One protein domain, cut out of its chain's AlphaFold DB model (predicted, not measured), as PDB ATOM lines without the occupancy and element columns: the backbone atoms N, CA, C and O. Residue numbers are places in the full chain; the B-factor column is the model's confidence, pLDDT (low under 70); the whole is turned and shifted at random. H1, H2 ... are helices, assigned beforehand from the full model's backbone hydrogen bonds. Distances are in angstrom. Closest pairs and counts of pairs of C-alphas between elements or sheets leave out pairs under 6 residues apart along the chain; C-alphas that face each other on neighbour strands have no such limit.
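AT A GLANCE: This is residues 2 to 159 of the 416 residues of an uncharacterized protein of Angiostrongylus costaricensis (UniProt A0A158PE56). Short helices stack from one end to the other: the hairpins of H1, H2 and H3 at one end, the hairpin of H4 and H5 in the middle with H7 beside H5, and H6 and H8 turned crosswise to H7 at the other end. Near H9, residues 141 to 146 stick out, and residues 143 to 159 form a tail without a named element. The printed part has 158 residues with nine named helices, H1 to H9 in order, and no named strand: all helix, part aligned, part crossed. It is compact, with a radius of gyration of the C-alphas of 16.2 A and spans of 49 by 36 by 30 A.

HOW THE PARTS SIT: Start at H1, residues 2 to 9, a hairpin with H2, residues 14 to 27; their closest C-alphas are Leu 4 and Ala 20, 6.1 A. H2 and H3, residues 30 to 42, make another hairpin at a shallow tilt of 11 degrees, closest at C-alphas 24 and 33, 5.7 A. Next find the hub, H4, residues 63 to 69, touching four helices, among them H5, residues 73 to 81, at C-alphas 67 and 76, 5.7 A, and H6, residues 96 to 104, at C-alphas 68 and 103, 5.0 A. H7, residues 107 to 113, touches H5 at C-alphas 108 and 73, 5.0 A. H8, residues 117 to 133, touches H7 with residues 117 to 121 alone, closest at C-alphas 117 and 110, 5.1 A. H9, residues 139 to 142, touches no helix. Every O i to N i+4 pair is within hydrogen-bond range in H1, H2 and H4 to H8, but 5 of 9 in H3; H9 is too short for one.

IN THESE COORDINATES: Find C-alpha 2 at (-30.762, -32.688, -31.591), where H1 begins. H2 spans 20.0 A and H3 20.2 A; H8 runs 24.4 A to C-alpha 133 at (-74.420, -32.311, -15.534).

THE WHOLE: The farthest C-alphas, Gln 9 and Glu 133, are 49.0 A apart. The printed part has no cut; the links H3 to H4 and H5 to H6 are long. Mean pLDDT of the printed part is 71.3; 47 residues are under 70, among them 129 to 159.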
ATOM      1  N   GLU A   2     -31.338 -33.619 -30.594       72.44
ATOM      2  CA  GLU A   2     -30.762 -32.688 -31.591       72.44
ATOM      3  C   GLU A   2     -31.632 -31.439 -31.817       72.44
ATOM      4  O   GLU A   2     -31.128 -30.322 -31.757       72.44
ATOM      5  N   TYR A   3     -32.953 -31.611 -31.935       75.88
ATOM      6  CA  TYR A   3     -33.909 -30.499 -32.043       75.88
ATOM      7  C   TYR A   3     -33.870 -29.549 -30.830       75.88
ATOM      8  O   TYR A   3     -33.775 -28.337 -30.986       75.88
ATOM      9  N   LEU A   4     -33.826 -30.099 -29.611       75.31
ATOM     10  CA  LEU A   4     -33.691 -29.309 -28.381       75.31
ATOM     11  C   LEU A   4     -32.366 -28.526 -28.361       75.31
ATOM     12  O   LEU A   4     -32.338 -27.366 -27.968       75.31
ATOM     13  N   SER A   5     -31.267 -29.133 -28.822       70.88
ATOM     14  CA  SER A   5     -29.973 -28.445 -28.895       70.88
ATOM     15  C   SER A   5     -29.958 -27.301 -29.917       70.88
ATOM     16  O   SER A   5     -29.338 -26.274 -29.655       70.88
ATOM     17  N   GLN A   6     -30.687 -27.433 -31.032       74.19
ATOM     18  CA  GLN A   6     -30.861 -26.360 -32.018       74.19
ATOM     19  C   GLN A   6     -31.697 -25.205 -31.452       74.19
ATOM     20  O   GLN A   6     -31.307 -24.048 -31.599       74.19
ATOM     21  N   LEU A   7     -32.782 -25.516 -30.731       71.75
ATOM     22  CA  LEU A   7     -33.610 -24.514 -30.047       71.75
ATOM     23  C   LEU A   7     -32.818 -23.739 -28.985       71.75
ATOM     24  O   LEU A   7     -32.923 -22.518 -28.899       71.75
ATOM     25  N   LEU A   8     -31.973 -24.427 -28.211       71.50
ATOM     26  CA  LEU A   8     -31.134 -23.782 -27.196       71.50
ATOM     27  C   LEU A   8     -30.035 -22.901 -27.811       71.50
ATOM     28  O   LEU A   8     -29.694 -21.869 -27.235       71.50
ATOM     29  N   GLN A   9     -29.513 -23.258 -28.989       71.00
ATOM     30  CA  GLN A   9     -28.534 -22.446 -29.725       71.00
ATOM     31  C   GLN A   9     -29.149 -21.200 -30.386       71.00
ATOM     32  O   GLN A   9     -28.434 -20.230 -30.624       71.00
ATOM     33  N   GLN A  10     -30.457 -21.204 -30.661       66.44
ATOM     34  CA  GLN A  10     -31.209 -20.092 -31.264       66.44
ATOM     35  C   GLN A  10     -32.078 -19.322 -30.250       66.44
ATOM     36  O   GLN A  10     -32.964 -18.565 -30.640       66.44
ATOM     37  N   SER A  11     -31.813 -19.476 -28.949       60.41
ATOM     38  CA  SER A  11     -32.623 -18.983 -27.818       60.41
ATOM     39  C   SER A  11     -32.726 -17.451 -27.658       60.41
ATOM     40  O   SER A  11     -33.166 -16.968 -26.622       60.41
ATOM     41  N   SER A  12     -32.406 -16.660 -28.688       63.75
ATOM     42  CA  SER A  12     -32.553 -15.198 -28.679       63.75
ATOM     43  C   SER A  12     -34.010 -14.713 -28.671       63.75
ATOM     44  O   SER A  12     -34.249 -13.527 -28.449       63.75
ATOM     45  N   SER A  13     -34.980 -15.603 -28.914       73.56
ATOM     46  CA  SER A  13     -36.413 -15.298 -28.824       73.56
ATOM     47  C   SER A  13     -37.078 -16.052 -27.664       73.56
ATOM     48  O   SER A  13     -36.820 -17.249 -27.490       73.56
ATOM     49  N   PRO A  14     -37.980 -15.402 -26.909       77.12
ATOM     50  CA  PRO A  14     -38.609 -16.016 -25.743       77.12
ATOM     51  C   PRO A  14     -39.539 -17.183 -26.098       77.12
ATOM     52  O   PRO A  14     -39.665 -18.127 -25.324       77.12
ATOM     53  N   GLU A  15     -40.148 -17.183 -27.286       81.12
ATOM     54  CA  GLU A  15     -41.028 -18.275 -27.730       81.12
ATOM     55  C   GLU A  15     -40.270 -19.594 -27.948       81.12
ATOM     56  O   GLU A  15     -40.755 -20.647 -27.539       81.12
ATOM     57  N   MET A  16     -39.050 -19.547 -28.500       80.88
ATOM     58  CA  MET A  16     -38.218 -20.751 -28.664       80.88
ATOM     59  C   MET A  16     -37.766 -21.319 -27.314       80.88
ATOM     60  O   MET A  16     -37.706 -22.537 -27.140       80.88
ATOM     61  N   ALA A  17     -37.489 -20.449 -26.337       82.06
ATOM     62  CA  ALA A  17     -37.182 -20.875 -24.976       82.06
ATOM     63  C   ALA A  17     -38.401 -21.537 -24.304       82.06
ATOM     64  O   ALA A  17     -38.241 -22.544 -23.611       82.06
ATOM     65  N   LYS A  18     -39.622 -21.020 -24.533       86.94
ATOM     66  CA  LYS A  18     -40.872 -21.611 -24.007       86.94
ATOM     67  C   LYS A  18     -41.113 -22.998 -24.590       86.94
ATOM     68  O   LYS A  18     -41.411 -23.929 -23.846       86.94
ATOM     69  N   GLU A  19     -40.928 -23.161 -25.897       85.94
ATOM     70  CA  GLU A  19     -41.040 -24.468 -26.548       85.94
ATOM     71  C   GLU A  19     -39.980 -25.452 -26.028       85.94
ATOM     72  O   GLU A  19     -40.310 -26.582 -25.667       85.94
ATOM     73  N   ALA A  20     -38.722 -25.017 -25.893       86.88
ATOM     74  CA  ALA A  20     -37.657 -25.842 -25.322       86.88
ATOM     75  C   ALA A  20     -37.966 -26.280 -23.877       86.88
ATOM     76  O   ALA A  20     -37.690 -27.426 -23.512       86.88
ATOM     77  N   LEU A  21     -38.572 -25.400 -23.072       88.19
ATOM     78  CA  LEU A  21     -39.010 -25.707 -21.711       88.19
ATOM     79  C   LEU A  21     -40.105 -26.781 -21.696       88.19
ATOM     80  O   LEU A  21     -39.989 -27.748 -20.947       88.19
ATOM     81  N   LEU A  22     -41.133 -26.657 -22.542       87.69
ATOM     82  CA  LEU A  22     -42.207 -27.654 -22.638       87.69
ATOM     83  C   LEU A  22     -41.668 -29.023 -23.082       87.69
ATOM     84  O   LEU A  22     -42.007 -30.042 -22.483       87.69
ATOM     85  N   ILE A  23     -40.746 -29.056 -24.050       87.12
ATOM     86  CA  ILE A  23     -40.092 -30.299 -24.490       87.12
ATOM     87  C   ILE A  23     -39.260 -30.914 -23.357       87.12
ATOM     88  O   ILE A  23     -39.293 -32.128 -23.156       87.12
ATOM     89  N   ALA A  24     -38.522 -30.108 -22.593       88.81
ATOM     90  CA  ALA A  24     -37.752 -30.603 -21.453       88.81
ATOM     91  C   ALA A  24     -38.639 -31.202 -20.352       88.81
ATOM     92  O   ALA A  24     -38.262 -32.205 -19.740       88.81
ATOM     93  N   ILE A  25     -39.825 -30.627 -20.139       89.19
ATOM     94  CA  ILE A  25     -40.837 -31.161 -19.225       89.19
ATOM     95  C   ILE A  25     -41.375 -32.502 -19.743       89.19
ATOM     96  O   ILE A  25     -41.431 -33.452 -18.965       89.19
ATOM     97  N   CYS A  26     -41.659 -32.629 -21.046       87.69
ATOM     98  CA  CYS A  26     -42.024 -33.908 -21.674       87.69
ATOM     99  C   CYS A  26     -40.947 -34.989 -21.523       87.69
ATOM    100  O   CYS A  26     -41.271 -36.159 -21.346       87.69
ATOM    101  N   ILE A  27     -39.665 -34.612 -21.549       88.44
ATOM    102  CA  ILE A  27     -38.549 -35.543 -21.309       88.44
ATOM    103  C   ILE A  27     -38.516 -36.018 -19.840       88.44
ATOM    104  O   ILE A  27     -37.934 -37.060 -19.542       88.44
ATOM    105  N   GLY A  28     -39.115 -35.272 -18.905       86.50
ATOM    106  CA  GLY A  28     -39.179 -35.631 -17.485       86.50
ATOM    107  C   GLY A  28     -37.878 -35.396 -16.705       86.50
ATOM    108  O   GLY A  28     -37.764 -35.807 -15.548       86.50
ATOM    109  N   SER A  29     -36.894 -34.717 -17.303       88.19
ATOM    110  CA  SER A  29     -35.593 -34.458 -16.679       88.19
ATOM    111  C   SER A  29     -35.587 -33.137 -15.906       88.19
ATOM    112  O   SER A  29     -35.452 -32.059 -16.485       88.19
ATOM    113  N   ARG A  30     -35.653 -33.217 -14.571       89.94
ATOM    114  CA  ARG A  30     -35.530 -32.052 -13.676       89.94
ATOM    115  C   ARG A  30     -34.283 -31.181 -13.921       89.94
ATOM    116  O   ARG A  30     -34.463 -29.971 -14.033       89.94
ATOM    117  N   PRO A  31     -33.046 -31.712 -14.023       90.00
ATOM    118  CA  PRO A  31     -31.868 -30.856 -14.201       90.00
ATOM    119  C   PRO A  31     -31.882 -30.108 -15.539       90.00
ATOM    120  O   PRO A  31     -31.368 -28.998 -15.629       90.00
ATOM    121  N   LEU A  32     -32.500 -30.689 -16.575       88.06
ATOM    122  CA  LEU A  32     -32.674 -30.014 -17.857       88.06
ATOM    123  C   LEU A  32     -33.661 -28.850 -17.738       88.06
ATOM    124  O   LEU A  32     -33.395 -27.767 -18.251       88.06
ATOM    125  N   VAL A  33     -34.773 -29.062 -17.030       89.81
ATOM    126  CA  VAL A  33     -35.754 -28.010 -16.749       89.81
ATOM    127  C   VAL A  33     -35.112 -26.883 -15.940       89.81
ATOM    128  O   VAL A  33     -35.223 -25.730 -16.334       89.81
ATOM    129  N   GLU A  34     -34.366 -27.195 -14.878       89.12
ATOM    130  CA  GLU A  34     -33.651 -26.191 -14.077       89.12
ATOM    131  C   GLU A  34     -32.637 -25.393 -14.910       89.12
ATOM    132  O   GLU A  34     -32.567 -24.175 -14.755       89.12
ATOM    133  N   LEU A  35     -31.908 -26.049 -15.822       88.12
ATOM    134  CA  LEU A  35     -30.974 -25.393 -16.740       88.12
ATOM    135  C   LEU A  35     -31.686 -24.443 -17.709       88.12
ATOM    136  O   LEU A  35     -31.231 -23.329 -17.917       88.12
ATOM    137  N   ILE A  36     -32.802 -24.853 -18.308       87.06
ATOM    138  CA  ILE A  36     -33.546 -23.984 -19.235       87.06
ATOM    139  C   ILE A  36     -34.177 -22.817 -18.472       87.06
ATOM    140  O   ILE A  36     -34.166 -21.680 -18.932       87.06
ATOM    141  N   LEU A  37     -34.650 -23.075 -17.260       86.50
ATOM    142  CA  LEU A  37     -35.189 -22.071 -16.357       86.50
ATOM    143  C   LEU A  37     -34.147 -21.039 -15.873       86.50
ATOM    144  O   LEU A  37     -34.544 -20.008 -15.325       86.50
ATOM    145  N   THR A  38     -32.834 -21.267 -16.030       85.19
ATOM    146  CA  THR A  38     -31.834 -20.205 -15.800       85.19
ATOM    147  C   THR A  38     -31.770 -19.216 -16.962       85.19
ATOM    148  O   THR A  38     -31.558 -18.033 -16.717       85.19
ATOM    149  N   ILE A  39     -32.041 -19.658 -18.195       82.62
ATOM    150  CA  ILE A  39     -32.084 -18.799 -19.393       82.62
ATOM    151  C   ILE A  39     -33.214 -17.765 -19.265       82.62
ATOM    152  O   ILE A  39     -33.056 -16.601 -19.616       82.62
ATOM    153  N   PHE A  40     -34.332 -18.155 -18.649       80.12
ATOM    154  CA  PHE A  40     -35.464 -17.264 -18.377       80.12
ATOM    155  C   PHE A  40     -35.196 -16.170 -17.332       80.12
ATOM    156  O   PHE A  40     -36.043 -15.297 -17.151       80.12
ATOM    157  N   GLN A  41     -34.031 -16.142 -16.670       75.00
ATOM    158  CA  GLN A  41     -33.664 -14.997 -15.824       75.00
ATOM    159  C   GLN A  41     -33.560 -13.687 -16.622       75.00
ATOM    160  O   GLN A  41     -33.737 -12.615 -16.046       75.00
ATOM    161  N   GLU A  42     -33.316 -13.765 -17.934       71.12
ATOM    162  CA  GLU A  42     -33.257 -12.603 -18.827       71.12
ATOM    163  C   GLU A  42     -34.651 -12.031 -19.164       71.12
ATOM    164  O   GLU A  42     -34.763 -10.849 -19.493       71.12
ATOM    165  N   PHE A  43     -35.720 -12.827 -19.008       72.56
ATOM    166  CA  PHE A  43     -37.105 -12.466 -19.338       72.56
ATOM    167  C   PHE A  43     -38.067 -12.807 -18.181       72.56
ATOM    168  O   PHE A  43     -38.670 -13.886 -18.155       72.56
ATOM    169  N   PRO A  44     -38.248 -11.906 -17.196       68.94
ATOM    170  CA  PRO A  44     -39.109 -12.183 -16.053       68.94
ATOM    171  C   PRO A  44     -40.571 -12.376 -16.491       68.94
ATOM    172  O   PRO A  44     -41.087 -11.642 -17.329       68.94
ATOM    173  N   HIS A  45     -41.252 -13.343 -15.871       72.94
ATOM    174  CA  HIS A  45     -42.670 -13.696 -16.066       72.94
ATOM    175  C   HIS A  45     -43.051 -14.411 -17.372       72.94
ATOM    176  O   HIS A  45     -44.105 -15.050 -17.396       72.94
ATOM    177  N   GLU A  46     -42.223 -14.396 -18.418       77.81
ATOM    178  CA  GLU A  46     -42.535 -15.117 -19.662       77.81
ATOM    179  C   GLU A  46     -42.500 -16.641 -19.499       77.81
ATOM    180  O   GLU A  46     -43.266 -17.332 -20.175       77.81
ATOM    181  N   GLU A  47     -41.724 -17.155 -18.537       77.31
ATOM    182  CA  GLU A  47     -41.690 -18.580 -18.166       77.31
ATOM    183  C   GLU A  47     -43.072 -19.127 -17.760       77.31
ATOM    184  O   GLU A  47     -43.315 -20.328 -17.834       77.31
ATOM    185  N   ARG A  48     -44.003 -18.263 -17.329       80.62
ATOM    186  CA  ARG A  48     -45.327 -18.671 -16.828       80.62
ATOM    187  C   ARG A  48     -46.376 -18.790 -17.931       80.62
ATOM    188  O   ARG A  48     -47.416 -19.408 -17.717       80.62
ATOM    189  N   SER A  49     -46.108 -18.198 -19.091       81.31
ATOM    190  CA  SER A  49     -47.015 -18.204 -20.238       81.31
ATOM    191  C   SER A  49     -46.812 -19.440 -21.120       81.31
ATOM    192  O   SER A  49     -45.714 -19.989 -21.185       81.31
ATOM    193  N   GLY A  50     -47.877 -19.877 -21.797       78.19
ATOM    194  CA  GLY A  50     -47.790 -20.923 -22.819       78.19
ATOM    195  C   GLY A  50     -47.066 -20.455 -24.086       78.19
ATOM    196  O   GLY A  50     -46.876 -19.255 -24.305       78.19
ATOM    197  N   CYS A  51     -46.648 -21.408 -24.921       78.62
ATOM    198  CA  CYS A  51     -46.010 -21.118 -26.206       78.62
ATOM    199  C   CYS A  51     -47.076 -20.958 -27.294       78.62
ATOM    200  O   CYS A  51     -47.786 -21.910 -27.601       78.62
ATOM    201  N   SER A  52     -47.191 -19.767 -27.887       76.44
ATOM    202  CA  SER A  52     -48.265 -19.478 -28.856       76.44
ATOM    203  C   SER A  52     -47.933 -19.923 -30.283       76.44
ATOM    204  O   SER A  52     -48.834 -20.110 -31.097       76.44
ATOM    205  N   ASN A  53     -46.641 -20.073 -30.587       71.62
ATOM    206  CA  ASN A  53     -46.127 -20.244 -31.949       71.62
ATOM    207  C   ASN A  53     -45.557 -21.647 -32.232       71.62
ATOM    208  O   ASN A  53     -44.949 -21.846 -33.284       71.62
ATOM    209  N   SER A  54     -45.732 -22.614 -31.323       72.56
ATOM    210  CA  SER A  54     -45.264 -23.990 -31.534       72.56
ATOM    211  C   SER A  54     -46.329 -24.834 -32.250       72.56
ATOM    212  O   SER A  54     -47.502 -24.777 -31.885       72.56
ATOM    213  N   PRO A  55     -45.947 -25.668 -33.234       72.44
ATOM    214  CA  PRO A  55     -46.847 -26.659 -33.822       72.44
ATOM    215  C   PRO A  55     -47.078 -27.878 -32.910       72.44
ATOM    216  O   PRO A  55     -47.982 -28.665 -33.179       72.44
ATOM    217  N   ALA A  56     -46.253 -28.069 -31.874       76.06
ATOM    218  CA  ALA A  56     -46.269 -29.257 -31.020       76.06
ATOM    219  C   ALA A  56     -47.143 -29.103 -29.763       76.06
ATOM    220  O   ALA A  56     -47.568 -30.105 -29.192       76.06
ATOM    221  N   PHE A  57     -47.419 -27.870 -29.329       80.19
ATOM    222  CA  PHE A  57     -48.156 -27.588 -28.097       80.19
ATOM    223  C   PHE A  57     -49.303 -26.615 -28.349       80.19
ATOM    224  O   PHE A  57     -49.206 -25.728 -29.193       80.19
ATOM    225  N   LEU A  58     -50.392 -26.762 -27.591       78.94
ATOM    226  CA  LEU A  58     -51.499 -25.814 -27.658       78.94
ATOM    227  C   LEU A  58     -51.111 -24.479 -26.993       78.94
ATOM    228  O   LEU A  58     -50.428 -24.484 -25.965       78.94
ATOM    229  N   PRO A  59     -51.592 -23.337 -27.522       77.69
ATOM    230  CA  PRO A  59     -51.175 -22.003 -27.082       77.69
ATOM    231  C   PRO A  59     -51.535 -21.690 -25.625       77.69
ATOM    232  O   PRO A  59     -50.911 -20.835 -24.998       77.69
ATOM    233  N   HIS A  60     -52.528 -22.385 -25.066       79.56
ATOM    234  CA  HIS A  60     -52.956 -22.228 -23.678       79.56
ATOM    235  C   HIS A  60     -52.228 -23.139 -22.683       79.56
ATOM    236  O   HIS A  60     -52.453 -23.007 -21.480       79.56
ATOM    237  N   ILE A  61     -51.375 -24.063 -23.142       84.50
ATOM    238  CA  ILE A  61     -50.665 -24.978 -22.242       84.50
ATOM    239  C   ILE A  61     -49.523 -24.248 -21.548       84.50
ATOM    240  O   ILE A  61     -48.526 -23.881 -22.169       84.50
ATOM    241  N   THR A  62     -49.651 -24.076 -20.232       88.19
ATOM    242  CA  THR A  62     -48.574 -23.540 -19.399       88.19
ATOM    243  C   THR A  62     -47.599 -24.650 -18.982       88.19
ATOM    244  O   THR A  62     -47.995 -25.816 -18.873       88.19
ATOM    245  N   PRO A  63     -46.325 -24.321 -18.687       89.12
ATOM    246  CA  PRO A  63     -45.340 -25.308 -18.234       89.12
ATOM    247  C   PRO A  63     -45.762 -26.063 -16.970       89.12
ATOM    248  O   PRO A  63     -45.535 -27.266 -16.861       89.12
ATOM    249  N   LEU A  64     -46.429 -25.375 -16.035       89.19
ATOM    250  CA  LEU A  64     -46.967 -26.002 -14.827       89.19
ATOM    251  C   LEU A  64     -48.116 -26.957 -15.168       89.19
ATOM    252  O   LEU A  64     -48.113 -28.087 -14.691       89.19
ATOM    253  N   MET A  65     -49.041 -26.550 -16.044       86.25
ATOM    254  CA  MET A  65     -50.148 -27.403 -16.483       86.25
ATOM    255  C   MET A  65     -49.634 -28.693 -17.135       86.25
ATOM    256  O   MET A  65     -50.087 -29.780 -16.789       86.25
ATOM    257  N   LEU A  66     -48.626 -28.593 -18.008       87.38
ATOM    258  CA  LEU A  66     -48.008 -29.757 -18.645       87.38
ATOM    259  C   LEU A  66     -47.282 -30.661 -17.636       87.38
ATOM    260  O   LEU A  66     -47.448 -31.877 -17.676       87.38
ATOM    261  N   ALA A  67     -46.512 -30.087 -16.707       88.56
ATOM    262  CA  ALA A  67     -45.821 -30.856 -15.669       88.56
ATOM    263  C   ALA A  67     -46.799 -31.616 -14.754       88.56
ATOM    264  O   ALA A  67     -46.527 -32.758 -14.375       88.56
ATOM    265  N   CYS A  68     -47.944 -31.001 -14.444       85.25
ATOM    266  CA  CYS A  68     -49.046 -31.615 -13.708       85.25
ATOM    267  C   CYS A  68     -49.711 -32.743 -14.508       85.25
ATOM    268  O   CYS A  68     -49.908 -33.831 -13.973       85.25
ATOM    269  N   ILE A  69     -49.981 -32.539 -15.802       84.19
ATOM    270  CA  ILE A  69     -50.541 -33.577 -16.686       84.19
ATOM    271  C   ILE A  69     -49.616 -34.802 -16.777       84.19
ATOM    272  O   ILE A  69     -50.100 -35.932 -16.824       84.19
ATOM    273  N   LEU A  70     -48.297 -34.588 -16.767       83.94
ATOM    274  CA  LEU A  70     -47.289 -35.655 -16.753       83.94
ATOM    275  C   LEU A  70     -47.019 -36.237 -15.350       83.94
ATOM    276  O   LEU A  70     -46.195 -37.138 -15.214       83.94
ATOM    277  N   ASN A  71     -47.687 -35.724 -14.311       83.56
ATOM    278  CA  ASN A  71     -47.588 -36.151 -12.911       83.56
ATOM    279  C   ASN A  71     -46.146 -36.269 -12.368       83.56
ATOM    280  O   ASN A  71     -45.824 -37.170 -11.592       83.56
ATOM    281  N   ASN A  72     -45.243 -35.363 -12.767       87.81
ATOM    282  CA  ASN A  72     -43.851 -35.386 -12.308       87.81
ATOM    283  C   ASN A  72     -43.643 -34.477 -11.086       87.81
ATOM    284  O   ASN A  72     -43.392 -33.278 -11.223       87.81
ATOM    285  N   PHE A  73     -43.672 -35.066  -9.888       88.94
ATOM    286  CA  PHE A  73     -43.523 -34.365  -8.603       88.94
ATOM    287  C   PHE A  73     -42.301 -33.441  -8.532       88.94
ATOM    288  O   PHE A  73     -42.393 -32.329  -8.019       88.94
ATOM    289  N   ALA A  74     -41.152 -33.870  -9.059       91.06
ATOM    290  CA  ALA A  74     -39.903 -33.127  -8.915       91.06
ATOM    291  C   ALA A  74     -39.886 -31.846  -9.770       91.06
ATOM    292  O   ALA A  74     -39.331 -30.828  -9.353       91.06
ATOM    293  N   ILE A  75     -40.502 -31.897 -10.954       90.94
ATOM    294  CA  ILE A  75     -40.643 -30.745 -11.854       90.94
ATOM    295  C   ILE A  75     -41.752 -29.820 -11.353       90.94
ATOM    296  O   ILE A  75     -41.546 -28.610 -11.295       90.94
ATOM    297  N   VAL A  76     -42.892 -30.379 -10.934       89.94
ATOM    298  CA  VAL A  76     -44.006 -29.607 -10.362       89.94
ATOM    299  C   VAL A  76     -43.531 -28.821  -9.142       89.94
ATOM    300  O   VAL A  76     -43.732 -27.613  -9.088       89.94
ATOM    301  N   GLN A  77     -42.797 -29.453  -8.223       91.25
ATOM    302  CA  GLN A  77     -42.208 -28.764  -7.073       91.25
ATOM    303  C   GLN A  77     -41.270 -27.624  -7.497       91.25
ATOM    304  O   GLN A  77     -41.326 -26.538  -6.925       91.25
ATOM    305  N   CYS A  78     -40.417 -27.846  -8.502       90.06
ATOM    306  CA  CYS A  78     -39.497 -26.825  -9.011       90.06
ATOM    307  C   CYS A  78     -40.249 -25.597  -9.558       90.06
ATOM    308  O   CYS A  78     -39.898 -24.460  -9.241       90.06
ATOM    309  N   LEU A  79     -41.308 -25.827 -10.337       89.69
ATOM    310  CA  LEU A  79     -42.133 -24.770 -10.925       89.69
ATOM    311  C   LEU A  79     -42.986 -24.048  -9.868       89.69
ATOM    312  O   LEU A  79     -43.100 -22.822  -9.907       89.69
ATOM    313  N   LEU A  80     -43.530 -24.768  -8.883       89.31
ATOM    314  CA  LEU A  80     -44.278 -24.169  -7.771       89.31
ATOM    315  C   LEU A  80     -43.381 -23.279  -6.900       89.31
ATOM    316  O   LEU A  80     -43.757 -22.146  -6.608       89.31
ATOM    317  N   LEU A  81     -42.155 -23.717  -6.581       88.94
ATOM    318  CA  LEU A  81     -41.180 -22.913  -5.826       88.94
ATOM    319  C   LEU A  81     -40.777 -21.611  -6.543       88.94
ATOM    320  O   LEU A  81     -40.340 -20.660  -5.898       88.94
ATOM    321  N   ARG A  82     -40.933 -21.543  -7.871       84.69
ATOM    322  CA  ARG A  82     -40.716 -20.330  -8.682       84.69
ATOM    323  C   ARG A  82     -41.957 -19.435  -8.812       84.69
ATOM    324  O   ARG A  82     -41.901 -18.367  -9.428       84.69
ATOM    325  N   GLY A  83     -43.081 -19.839  -8.221       83.75
ATOM    326  CA  GLY A  83     -44.327 -19.075  -8.207       83.75
ATOM    327  C   GLY A  83     -45.126 -19.156  -9.508       83.75
ATOM    328  O   GLY A  83     -45.789 -18.182  -9.874       83.75
ATOM    329  N   HIS A  84     -45.042 -20.273 -10.235       86.12
ATOM    330  CA  HIS A  84     -46.003 -20.568 -11.299       86.12
ATOM    331  C   HIS A  84     -47.381 -20.853 -10.685       86.12
ATOM    332  O   HIS A  84     -47.478 -21.542  -9.673       86.12
ATOM    333  N   THR A  85     -48.440 -20.341 -11.309       83.88
ATOM    334  CA  THR A  85     -49.826 -20.498 -10.847       83.88
ATOM    335  C   THR A  85     -50.704 -21.011 -11.984       83.88
ATOM    336  O   THR A  85     -50.423 -20.745 -13.154       83.88
ATOM    337  N   ILE A  86     -51.755 -21.753 -11.639       83.75
ATOM    338  CA  ILE A  86     -52.818 -22.151 -12.569       83.75
ATOM    339  C   ILE A  86     -54.056 -21.327 -12.220       83.75
ATOM    340  O   ILE A  86     -54.470 -21.294 -11.061       83.75
ATOM    341  N   ASP A  87     -54.633 -20.667 -13.220       74.88
ATOM    342  CA  ASP A  87     -55.854 -19.888 -13.051       74.88
ATOM    343  C   ASP A  87     -57.074 -20.790 -13.270       74.88
ATOM    344  O   ASP A  87     -57.151 -21.536 -14.250       74.88
ATOM    345  N   ILE A  88     -58.039 -20.723 -12.353       70.62
ATOM    346  CA  ILE A  88     -59.268 -21.515 -12.434       70.62
ATOM    347  C   ILE A  88     -60.233 -20.830 -13.417       70.62
ATOM    348  O   ILE A  88     -60.476 -19.624 -13.292       70.62
ATOM    349  N   PRO A  89     -60.798 -21.557 -14.401       64.06
ATOM    350  CA  PRO A  89     -61.738 -20.982 -15.353       64.06
ATOM    351  C   PRO A  89     -63.042 -20.571 -14.656       64.06
ATOM    352  O   PRO A  89     -63.631 -21.332 -13.897       64.06
ATOM    353  N   HIS A  90     -63.519 -19.361 -14.949       59.47
ATOM    354  CA  HIS A  90     -64.695 -18.750 -14.317       59.47
ATOM    355  C   HIS A  90     -66.016 -19.010 -15.068       59.47
ATOM    356  O   HIS A  90     -67.066 -18.569 -14.606       59.47
ATOM    357  N   HIS A  91     -65.995 -19.673 -16.234       50.91
ATOM    358  CA  HIS A  91     -67.196 -19.890 -17.049       50.91
ATOM    359  C   HIS A  91     -67.146 -21.216 -17.820       50.91
ATOM    360  O   HIS A  91     -66.166 -21.482 -18.505       50.91
ATOM    361  N   SER A  92     -68.236 -21.990 -17.775       52.12
ATOM    362  CA  SER A  92     -68.420 -23.372 -18.275       52.12
ATOM    363  C   SER A  92     -68.331 -23.603 -19.801       52.12
ATOM    364  O   SER A  92     -68.615 -24.700 -20.267       52.12
ATOM    365  N   GLY A  93     -67.950 -22.602 -20.605       46.72
ATOM    366  CA  GLY A  93     -68.071 -22.640 -22.077       46.72
ATOM    367  C   GLY A  93     -66.763 -22.661 -22.878       46.72
ATOM    368  O   GLY A  93     -66.796 -22.471 -24.092       46.72
ATOM    369  N   CYS A  94     -65.603 -22.816 -22.237       51.22
ATOM    370  CA  CYS A  94     -64.294 -22.699 -22.887       51.22
ATOM    371  C   CYS A  94     -63.601 -24.068 -23.016       51.22
ATOM    372  O   CYS A  94     -63.475 -24.785 -22.032       51.22
ATOM    373  N   GLY A  95     -63.067 -24.415 -24.196       53.09
ATOM    374  CA  GLY A  95     -62.276 -25.648 -24.391       53.09
ATOM    375  C   GLY A  95     -61.024 -25.746 -23.500       53.09
ATOM    376  O   GLY A  95     -60.524 -26.839 -23.265       53.09
ATOM    377  N   LEU A  96     -60.579 -24.615 -22.935       58.91
ATOM    378  CA  LEU A  96     -59.519 -24.500 -21.924       58.91
ATOM    379  C   LEU A  96     -59.810 -25.290 -20.635       58.91
ATOM    380  O   LEU A  96     -58.898 -25.659 -19.903       58.91
ATOM    381  N   ILE A  97     -61.086 -25.535 -20.348       65.88
ATOM    382  CA  ILE A  97     -61.552 -26.066 -19.069       65.88
ATOM    383  C   ILE A  97     -61.061 -27.497 -18.829       65.88
ATOM    384  O   ILE A  97     -60.679 -27.827 -17.711       65.88
ATOM    385  N   VAL A  98     -61.020 -28.334 -19.870       71.94
ATOM    386  CA  VAL A  98     -60.693 -29.762 -19.723       71.94
ATOM    387  C   VAL A  98     -59.230 -29.963 -19.334       71.94
ATOM    388  O   VAL A  98     -58.945 -30.716 -18.404       71.94
ATOM    389  N   ASP A  99     -58.303 -29.267 -19.993       74.94
ATOM    390  CA  ASP A  99     -56.876 -29.410 -19.689       74.94
ATOM    391  C   ASP A  99     -56.513 -28.800 -18.331       74.94
ATOM    392  O   ASP A  99     -55.668 -29.344 -17.615       74.94
ATOM    393  N   VAL A 100     -57.185 -27.708 -17.943       77.81
ATOM    394  CA  VAL A 100     -57.022 -27.122 -16.607       77.81
ATOM    395  C   VAL A 100     -57.527 -28.089 -15.543       77.81
ATOM    396  O   VAL A 100     -56.776 -28.381 -14.613       77.81
ATOM    397  N   PHE A 101     -58.736 -28.648 -15.700       75.81
ATOM    398  CA  PHE A 101     -59.265 -29.655 -14.776       75.81
ATOM    399  C   PHE A 101     -58.348 -30.876 -14.678       75.81
ATOM    400  O   PHE A 101     -58.077 -31.340 -13.574       75.81
ATOM    401  N   ARG A 102     -57.791 -31.336 -15.804       76.56
ATOM    402  CA  ARG A 102     -56.828 -32.445 -15.841       76.56
ATOM    403  C   ARG A 102     -55.544 -32.145 -15.066       76.56
ATOM    404  O   ARG A 102     -55.001 -33.033 -14.411       76.56
ATOM    405  N   ALA A 103     -55.035 -30.919 -15.147       80.62
ATOM    406  CA  ALA A 103     -53.829 -30.530 -14.427       80.62
ATOM    407  C   ALA A 103     -54.072 -30.385 -12.921       80.62
ATOM    408  O   ALA A 103     -53.286 -30.906 -12.128       80.62
ATOM    409  N   ILE A 104     -55.166 -29.737 -12.512       81.25
ATOM    410  CA  ILE A 104     -55.470 -29.548 -11.084       81.25
ATOM    411  C   ILE A 104     -55.919 -30.844 -10.400       81.25
ATOM    412  O   ILE A 104     -55.732 -30.984  -9.195       81.25
ATOM    413  N   SER A 105     -56.440 -31.819 -11.154       78.12
ATOM    414  CA  SER A 105     -56.751 -33.158 -10.637       78.12
ATOM    415  C   SER A 105     -55.527 -34.067 -10.489       78.12
ATOM    416  O   SER A 105     -55.667 -35.199 -10.030       78.12
ATOM    417  N   SER A 106     -54.338 -33.633 -10.921       81.94
ATOM    418  CA  SER A 106     -53.124 -34.449 -10.812       81.94
ATOM    419  C   SER A 106     -52.678 -34.619  -9.357       81.94
ATOM    420  O   SER A 106     -52.785 -33.703  -8.539       81.94
ATOM    421  N   GLU A 107     -52.121 -35.789  -9.035       79.94
ATOM    422  CA  GLU A 107     -51.634 -36.084  -7.683       79.94
ATOM    423  C   GLU A 107     -50.520 -35.119  -7.276       79.94
ATOM    424  O   GLU A 107     -50.538 -34.588  -6.168       79.94
ATOM    425  N   ALA A 108     -49.577 -34.846  -8.181       82.94
ATOM    426  CA  ALA A 108     -48.490 -33.909  -7.932       82.94
ATOM    427  C   ALA A 108     -48.996 -32.501  -7.585       82.94
ATOM    428  O   ALA A 108     -48.416 -31.854  -6.716       82.94
ATOM    429  N   PHE A 109     -50.073 -32.032  -8.224       84.44
ATOM    430  CA  PHE A 109     -50.657 -30.731  -7.907       84.44
ATOM    431  C   PHE A 109     -51.380 -30.747  -6.558       84.44
ATOM    432  O   PHE A 109     -51.090 -29.904  -5.713       84.44
ATOM    433  N   LEU A 110     -52.255 -31.730  -6.319       81.62
ATOM    434  CA  LEU A 110     -52.997 -31.846  -5.058       81.62
ATOM    435  C   LEU A 110     -52.053 -31.947  -3.852       81.62
ATOM    436  O   LEU A 110     -52.244 -31.247  -2.865       81.62
ATOM    437  N   TRP A 111     -50.991 -32.749  -3.938       83.81
ATOM    438  CA  TRP A 111     -50.052 -32.933  -2.827       83.81
ATOM    439  C   TRP A 111     -49.136 -31.737  -2.549       83.81
ATOM    440  O   TRP A 111     -48.708 -31.574  -1.409       83.81
ATOM    441  N   LEU A 112     -48.755 -30.964  -3.572       85.88
ATOM    442  CA  LEU A 112     -47.719 -29.928  -3.441       85.88
ATOM    443  C   LEU A 112     -48.267 -28.501  -3.423       85.88
ATOM    444  O   LEU A 112     -47.596 -27.618  -2.897       85.88
ATOM    445  N   ALA A 113     -49.423 -28.258  -4.041       83.88
ATOM    446  CA  ALA A 113     -49.984 -26.918  -4.198       83.88
ATOM    447  C   ALA A 113     -51.149 -26.623  -3.243       83.88
ATOM    448  O   ALA A 113     -51.572 -25.471  -3.168       83.88
ATOM    449  N   THR A 114     -51.692 -27.633  -2.552       81.94
ATOM    450  CA  THR A 114     -52.849 -27.469  -1.658       81.94
ATOM    451  C   THR A 114     -52.486 -27.758  -0.203       81.94
ATOM    452  O   THR A 114     -51.661 -28.628   0.071       81.94
ATOM    453  N   ASP A 115     -53.120 -27.033   0.723       80.94
ATOM    454  CA  ASP A 115     -52.916 -27.207   2.169       80.94
ATOM    455  C   ASP A 115     -53.580 -28.489   2.699       80.94
ATOM    456  O   ASP A 115     -53.040 -29.166   3.576       80.94
ATOM    457  N   ASP A 116     -54.759 -28.824   2.159       80.50
ATOM    458  CA  ASP A 116     -55.494 -30.056   2.444       80.50
ATOM    459  C   ASP A 116     -55.829 -30.780   1.126       80.50
ATOM    460  O   ASP A 116     -56.826 -30.443   0.468       80.50
ATOM    461  N   PRO A 117     -55.032 -31.796   0.735       76.75
ATOM    462  CA  PRO A 117     -55.225 -32.505  -0.526       76.75
ATOM    463  C   PRO A 117     -56.559 -33.250  -0.576       76.75
ATOM    464  O   PRO A 117     -57.102 -33.463  -1.659       76.75
ATOM    465  N   PHE A 118     -57.116 -33.641   0.574       74.69
ATOM    466  CA  PHE A 118     -58.358 -34.403   0.627       74.69
ATOM    467  C   PHE A 118     -59.575 -33.501   0.457       74.69
ATOM    468  O   PHE A 118     -60.455 -33.812  -0.345       74.69
ATOM    469  N   ALA A 119     -59.617 -32.371   1.166       74.12
ATOM    470  CA  ALA A 119     -60.691 -31.396   0.998       74.12
ATOM    471  C   ALA A 119     -60.693 -30.806  -0.420       74.12
ATOM    472  O   ALA A 119     -61.750 -30.747  -1.049       74.12
ATOM    473  N   ALA A 120     -59.512 -30.459  -0.949       72.19
ATOM    474  CA  ALA A 120     -59.365 -29.938  -2.305       72.19
ATOM    475  C   ALA A 120     -59.778 -30.965  -3.373       72.19
ATOM    476  O   ALA A 120     -60.472 -30.618  -4.326       72.19
ATOM    477  N   ALA A 121     -59.410 -32.241  -3.205       73.25
ATOM    478  CA  ALA A 121     -59.845 -33.300  -4.113       73.25
ATOM    479  C   ALA A 121     -61.369 -33.498  -4.084       73.25
ATOM    480  O   ALA A 121     -61.979 -33.704  -5.133       73.25
ATOM    481  N   CYS A 122     -61.994 -33.418  -2.905       67.38
ATOM    482  CA  CYS A 122     -63.446 -33.534  -2.760       67.38
ATOM    483  C   CYS A 122     -64.193 -32.362  -3.407       67.38
ATOM    484  O   CYS A 122     -65.151 -32.601  -4.141       67.38
ATOM    485  N   SER A 123     -63.757 -31.117  -3.183       72.31
ATOM    486  CA  SER A 123     -64.384 -29.952  -3.822       72.31
ATOM    487  C   SER A 123     -64.216 -29.998  -5.340       72.31
ATOM    488  O   SER A 123     -65.174 -29.794  -6.075       72.31
ATOM    489  N   LEU A 124     -63.020 -30.368  -5.811       70.50
ATOM    490  CA  LEU A 124     -62.734 -30.512  -7.235       70.50
ATOM    491  C   LEU A 124     -63.599 -31.594  -7.894       70.50
ATOM    492  O   LEU A 124     -64.092 -31.399  -9.001       70.50
ATOM    493  N   ALA A 125     -63.793 -32.733  -7.226       69.94
ATOM    494  CA  ALA A 125     -64.656 -33.796  -7.730       69.94
ATOM    495  C   ALA A 125     -66.107 -33.315  -7.899       69.94
ATOM    496  O   ALA A 125     -66.736 -33.623  -8.909       69.94
ATOM    497  N   GLN A 126     -66.606 -32.519  -6.950       67.31
ATOM    498  CA  GLN A 126     -67.951 -31.949  -6.993       67.31
ATOM    499  C   GLN A 126     -68.100 -30.895  -8.104       67.31
ATOM    500  O   GLN A 126     -69.117 -30.861  -8.802       67.31
ATOM    501  N   ASP A 127     -67.069 -30.075  -8.316       70.62
ATOM    502  CA  ASP A 127     -67.026 -29.101  -9.411       70.62
ATOM    503  C   ASP A 127     -67.028 -29.797 -10.779       70.62
ATOM    504  O   ASP A 127     -67.757 -29.385 -11.686       70.62
ATOM    505  N   ILE A 128     -66.261 -30.885 -10.924       71.25
ATOM    506  CA  ILE A 128     -66.241 -31.698 -12.146       71.25
ATOM    507  C   ILE A 128     -67.614 -32.329 -12.380       71.25
ATOM    508  O   ILE A 128     -68.136 -32.197 -13.481       71.25
ATOM    509  N   GLU A 129     -68.225 -32.956 -11.373       67.00
ATOM    510  CA  GLU A 129     -69.559 -33.570 -11.482       67.00
ATOM    511  C   GLU A 129     -70.618 -32.543 -11.916       67.00
ATOM    512  O   GLU A 129     -71.362 -32.774 -12.867       67.00
ATOM    513  N   THR A 130     -70.590 -31.349 -11.325       67.56
ATOM    514  CA  THR A 130     -71.467 -30.235 -11.719       67.56
ATOM    515  C   THR A 130     -71.219 -29.801 -13.169       67.56
ATOM    516  O   THR A 130     -72.153 -29.452 -13.894       67.56
ATOM    517  N   CYS A 131     -69.969 -29.834 -13.637       64.38
ATOM    518  CA  CYS A 131     -69.645 -29.584 -15.044       64.38
ATOM    519  C   CYS A 131     -70.112 -30.721 -15.967       64.38
ATOM    520  O   CYS A 131     -70.429 -30.458 -17.126       64.38
ATOM    521  N   MET A 132     -70.179 -31.966 -15.481       63.38
ATOM    522  CA  MET A 132     -70.712 -33.104 -16.240       63.38
ATOM    523  C   MET A 132     -72.229 -33.017 -16.439       63.38
ATOM    524  O   MET A 132     -72.727 -33.459 -17.473       63.38
ATOM    525  N   GLU A 133     -72.956 -32.434 -15.484       63.59
ATOM    526  CA  GLU A 133     -74.420 -32.311 -15.534       63.59
ATOM    527  C   GLU A 133     -74.931 -31.147 -16.416       63.59
ATOM    528  O   GLU A 133     -76.034 -31.238 -16.950       63.59
ATOM    529  N   ASN A 134     -74.149 -30.075 -16.613       59.66
ATOM    530  CA  ASN A 134     -74.589 -28.784 -17.187       59.66
ATOM    531  C   ASN A 134     -74.327 -28.564 -18.709       59.66
ATOM    532  O   ASN A 134     -74.087 -27.433 -19.117       59.66
ATOM    533  N   ASP A 135     -74.437 -29.595 -19.556       49.22
ATOM    534  CA  ASP A 135     -74.356 -29.571 -21.046       49.22
ATOM    535  C   ASP A 135     -72.966 -29.730 -21.738       49.22
ATOM    536  O   ASP A 135     -71.961 -29.129 -21.368       49.22
ATOM    537  N   ASN A 136     -72.980 -30.461 -22.875       45.22
ATOM    538  CA  ASN A 136     -71.971 -30.570 -23.967       45.22
ATOM    539  C   ASN A 136     -70.804 -31.576 -23.844       45.22
ATOM    540  O   ASN A 136     -69.671 -31.320 -24.257       45.22
ATOM    541  N   PHE A 137     -71.100 -32.792 -23.393       45.12
ATOM    542  CA  PHE A 137     -70.129 -33.877 -23.203       45.12
ATOM    543  C   PHE A 137     -69.728 -34.681 -24.461       45.12
ATOM    544  O   PHE A 137     -69.318 -35.834 -24.353       45.12
ATOM    545  N   GLU A 138     -69.807 -34.115 -25.668       43.31
ATOM    546  CA  GLU A 138     -69.297 -34.806 -26.871       43.31
ATOM    547  C   GLU A 138     -67.757 -34.777 -26.962       43.31
ATOM    548  O   GLU A 138     -67.153 -35.555 -27.699       43.31
ATOM    549  N   PHE A 139     -67.086 -33.933 -26.168       43.25
ATOM    550  CA  PHE A 139     -65.648 -33.682 -26.319       43.25
ATOM    551  C   PHE A 139     -64.727 -34.439 -25.349       43.25
ATOM    552  O   PHE A 139     -63.541 -34.581 -25.640       43.25
ATOM    553  N   MET A 140     -65.232 -34.988 -24.236       40.78
ATOM    554  CA  MET A 140     -64.376 -35.732 -23.290       40.78
ATOM    555  C   MET A 140     -64.025 -37.151 -23.756       40.78
ATOM    556  O   MET A 140     -63.003 -37.692 -23.346       40.78
ATOM    557  N   VAL A 141     -64.831 -37.745 -24.642       39.03
ATOM    558  CA  VAL A 141     -64.576 -39.088 -25.200       39.03
ATOM    559  C   VAL A 141     -64.007 -39.013 -26.631       39.03
ATOM    560  O   VAL A 141     -63.323 -39.934 -27.075       39.03
ATOM    561  N   GLY A 142     -64.218 -37.895 -27.339       30.62
ATOM    562  CA  GLY A 142     -63.760 -37.664 -28.717       30.62
ATOM    563  C   GLY A 142     -62.305 -37.200 -28.876       30.62
ATOM    564  O   GLY A 142     -61.792 -37.188 -29.990       30.62
ATOM    565  N   GLY A 143     -61.599 -36.879 -27.787       32.19
ATOM    566  CA  GLY A 143     -60.184 -36.474 -27.803       32.19
ATOM    567  C   GLY A 143     -59.177 -37.583 -28.149       32.19
ATOM    568  O   GLY A 143     -57.972 -37.374 -28.033       32.19
ATOM    569  N   LYS A 144     -59.629 -38.761 -28.599       32.38
ATOM    570  CA  LYS A 144     -58.784 -39.746 -29.290       32.38
ATOM    571  C   LYS A 144     -58.516 -39.279 -30.725       32.38
ATOM    572  O   LYS A 144     -59.116 -39.818 -31.651       32.38
ATOM    573  N   ALA A 145     -57.640 -38.290 -30.932       29.23
ATOM    574  CA  ALA A 145     -57.164 -38.000 -32.295       29.23
ATOM    575  C   ALA A 145     -55.851 -37.210 -32.478       29.23
ATOM    576  O   ALA A 145     -55.440 -37.109 -33.635       29.23
ATOM    577  N   HIS A 146     -55.176 -36.640 -31.463       28.28
ATOM    578  CA  HIS A 146     -53.975 -35.832 -31.789       28.28
ATOM    579  C   HIS A 146     -52.767 -35.814 -30.848       28.28
ATOM    580  O   HIS A 146     -51.848 -35.034 -31.072       28.28
ATOM    581  N   SER A 147     -52.673 -36.721 -29.883       29.22
ATOM    582  CA  SER A 147     -51.397 -36.971 -29.205       29.22
ATOM    583  C   SER A 147     -51.193 -38.473 -29.078       29.22
ATOM    584  O   SER A 147     -51.539 -39.085 -28.071       29.22
ATOM    585  N   ASN A 148     -50.687 -39.069 -30.158       28.03
ATOM    586  CA  ASN A 148     -50.014 -40.356 -30.076       28.03
ATOM    587  C   ASN A 148     -48.865 -40.224 -29.056       28.03
ATOM    588  O   ASN A 148     -48.181 -39.204 -29.058       28.03
ATOM    589  N   GLU A 149     -48.672 -41.250 -28.224       31.78
ATOM    590  CA  GLU A 149     -47.566 -41.394 -27.255       31.78
ATOM    591  C   GLU A 149     -47.626 -40.531 -25.978       31.78
ATOM    592  O   GLU A 149     -46.677 -39.831 -25.643       31.78
ATOM    593  N   ILE A 150     -48.693 -40.652 -25.181       34.91
ATOM    594  CA  ILE A 150     -48.561 -40.578 -23.714       34.91
ATOM    595  C   ILE A 150     -49.375 -41.742 -23.154       34.91
ATOM    596  O   ILE A 150     -50.590 -41.780 -23.327       34.91
ATOM    597  N   ASP A 151     -48.669 -42.710 -22.572       32.00
ATOM    598  CA  ASP A 151     -49.147 -44.032 -22.167       32.00
ATOM    599  C   ASP A 151     -50.586 -44.076 -21.620       32.00
ATOM    600  O   ASP A 151     -50.938 -43.425 -20.634       32.00
ATOM    601  N   ASP A 152     -51.381 -44.966 -22.219       27.91
ATOM    602  CA  ASP A 152     -52.749 -45.372 -21.861       27.91
ATOM    603  C   ASP A 152     -52.865 -46.056 -20.470       27.91
ATOM    604  O   ASP A 152     -53.811 -46.797 -20.207       27.91
ATOM    605  N   THR A 153     -51.923 -45.850 -19.540       30.02
ATOM    606  CA  THR A 153     -51.846 -46.625 -18.284       30.02
ATOM    607  C   THR A 153     -52.330 -45.907 -17.024       30.02
ATOM    608  O   THR A 153     -52.537 -46.577 -16.019       30.02
ATOM    609  N   ASN A 154     -52.609 -44.599 -17.060       31.19
ATOM    610  CA  ASN A 154     -53.096 -43.852 -15.882       31.19
ATOM    611  C   ASN A 154     -54.417 -43.095 -16.107       31.19
ATOM    612  O   ASN A 154     -54.810 -42.253 -15.300       31.19
ATOM    613  N   PHE A 155     -55.131 -43.389 -17.196       33.03
ATOM    614  CA  PHE A 155     -56.373 -42.697 -17.535       33.03
ATOM    615  C   PHE A 155     -57.585 -43.293 -16.806       33.03
ATOM    616  O   PHE A 155     -58.464 -43.922 -17.389       33.03
ATOM    617  N   GLN A 156     -57.640 -43.062 -15.497       30.97
ATOM    618  CA  GLN A 156     -58.869 -43.131 -14.718       30.97
ATOM    619  C   GLN A 156     -59.036 -41.792 -13.999       30.97
ATOM    620  O   GLN A 156     -58.589 -41.617 -12.874       30.97
ATOM    621  N   CYS A 157     -59.755 -40.854 -14.624       34.50
ATOM    622  CA  CYS A 157     -60.373 -39.709 -13.933       34.50
ATOM    623  C   CYS A 157     -61.553 -40.162 -13.042       34.50
ATOM    624  O   CYS A 157     -62.570 -39.488 -12.931       34.50
ATOM    625  N   THR A 158     -61.447 -41.347 -12.441       34.59
ATOM    626  CA  THR A 158     -62.334 -41.849 -11.392       34.59
ATOM    627  C   THR A 158     -61.531 -41.888 -10.102       34.59
ATOM    628  O   THR A 158     -60.307 -42.003 -10.136       34.59
ATOM    629  N   PRO A 159     -62.182 -41.730  -8.946       41.75
ATOM    630  CA  PRO A 159     -61.539 -41.216  -7.756       41.75
ATOM    631  C   PRO A 159     -60.709 -42.313  -7.081       41.75
ATOM    632  O   PRO A 159     -61.118 -42.909  -6.087       41.75
TER     633      PRO A 159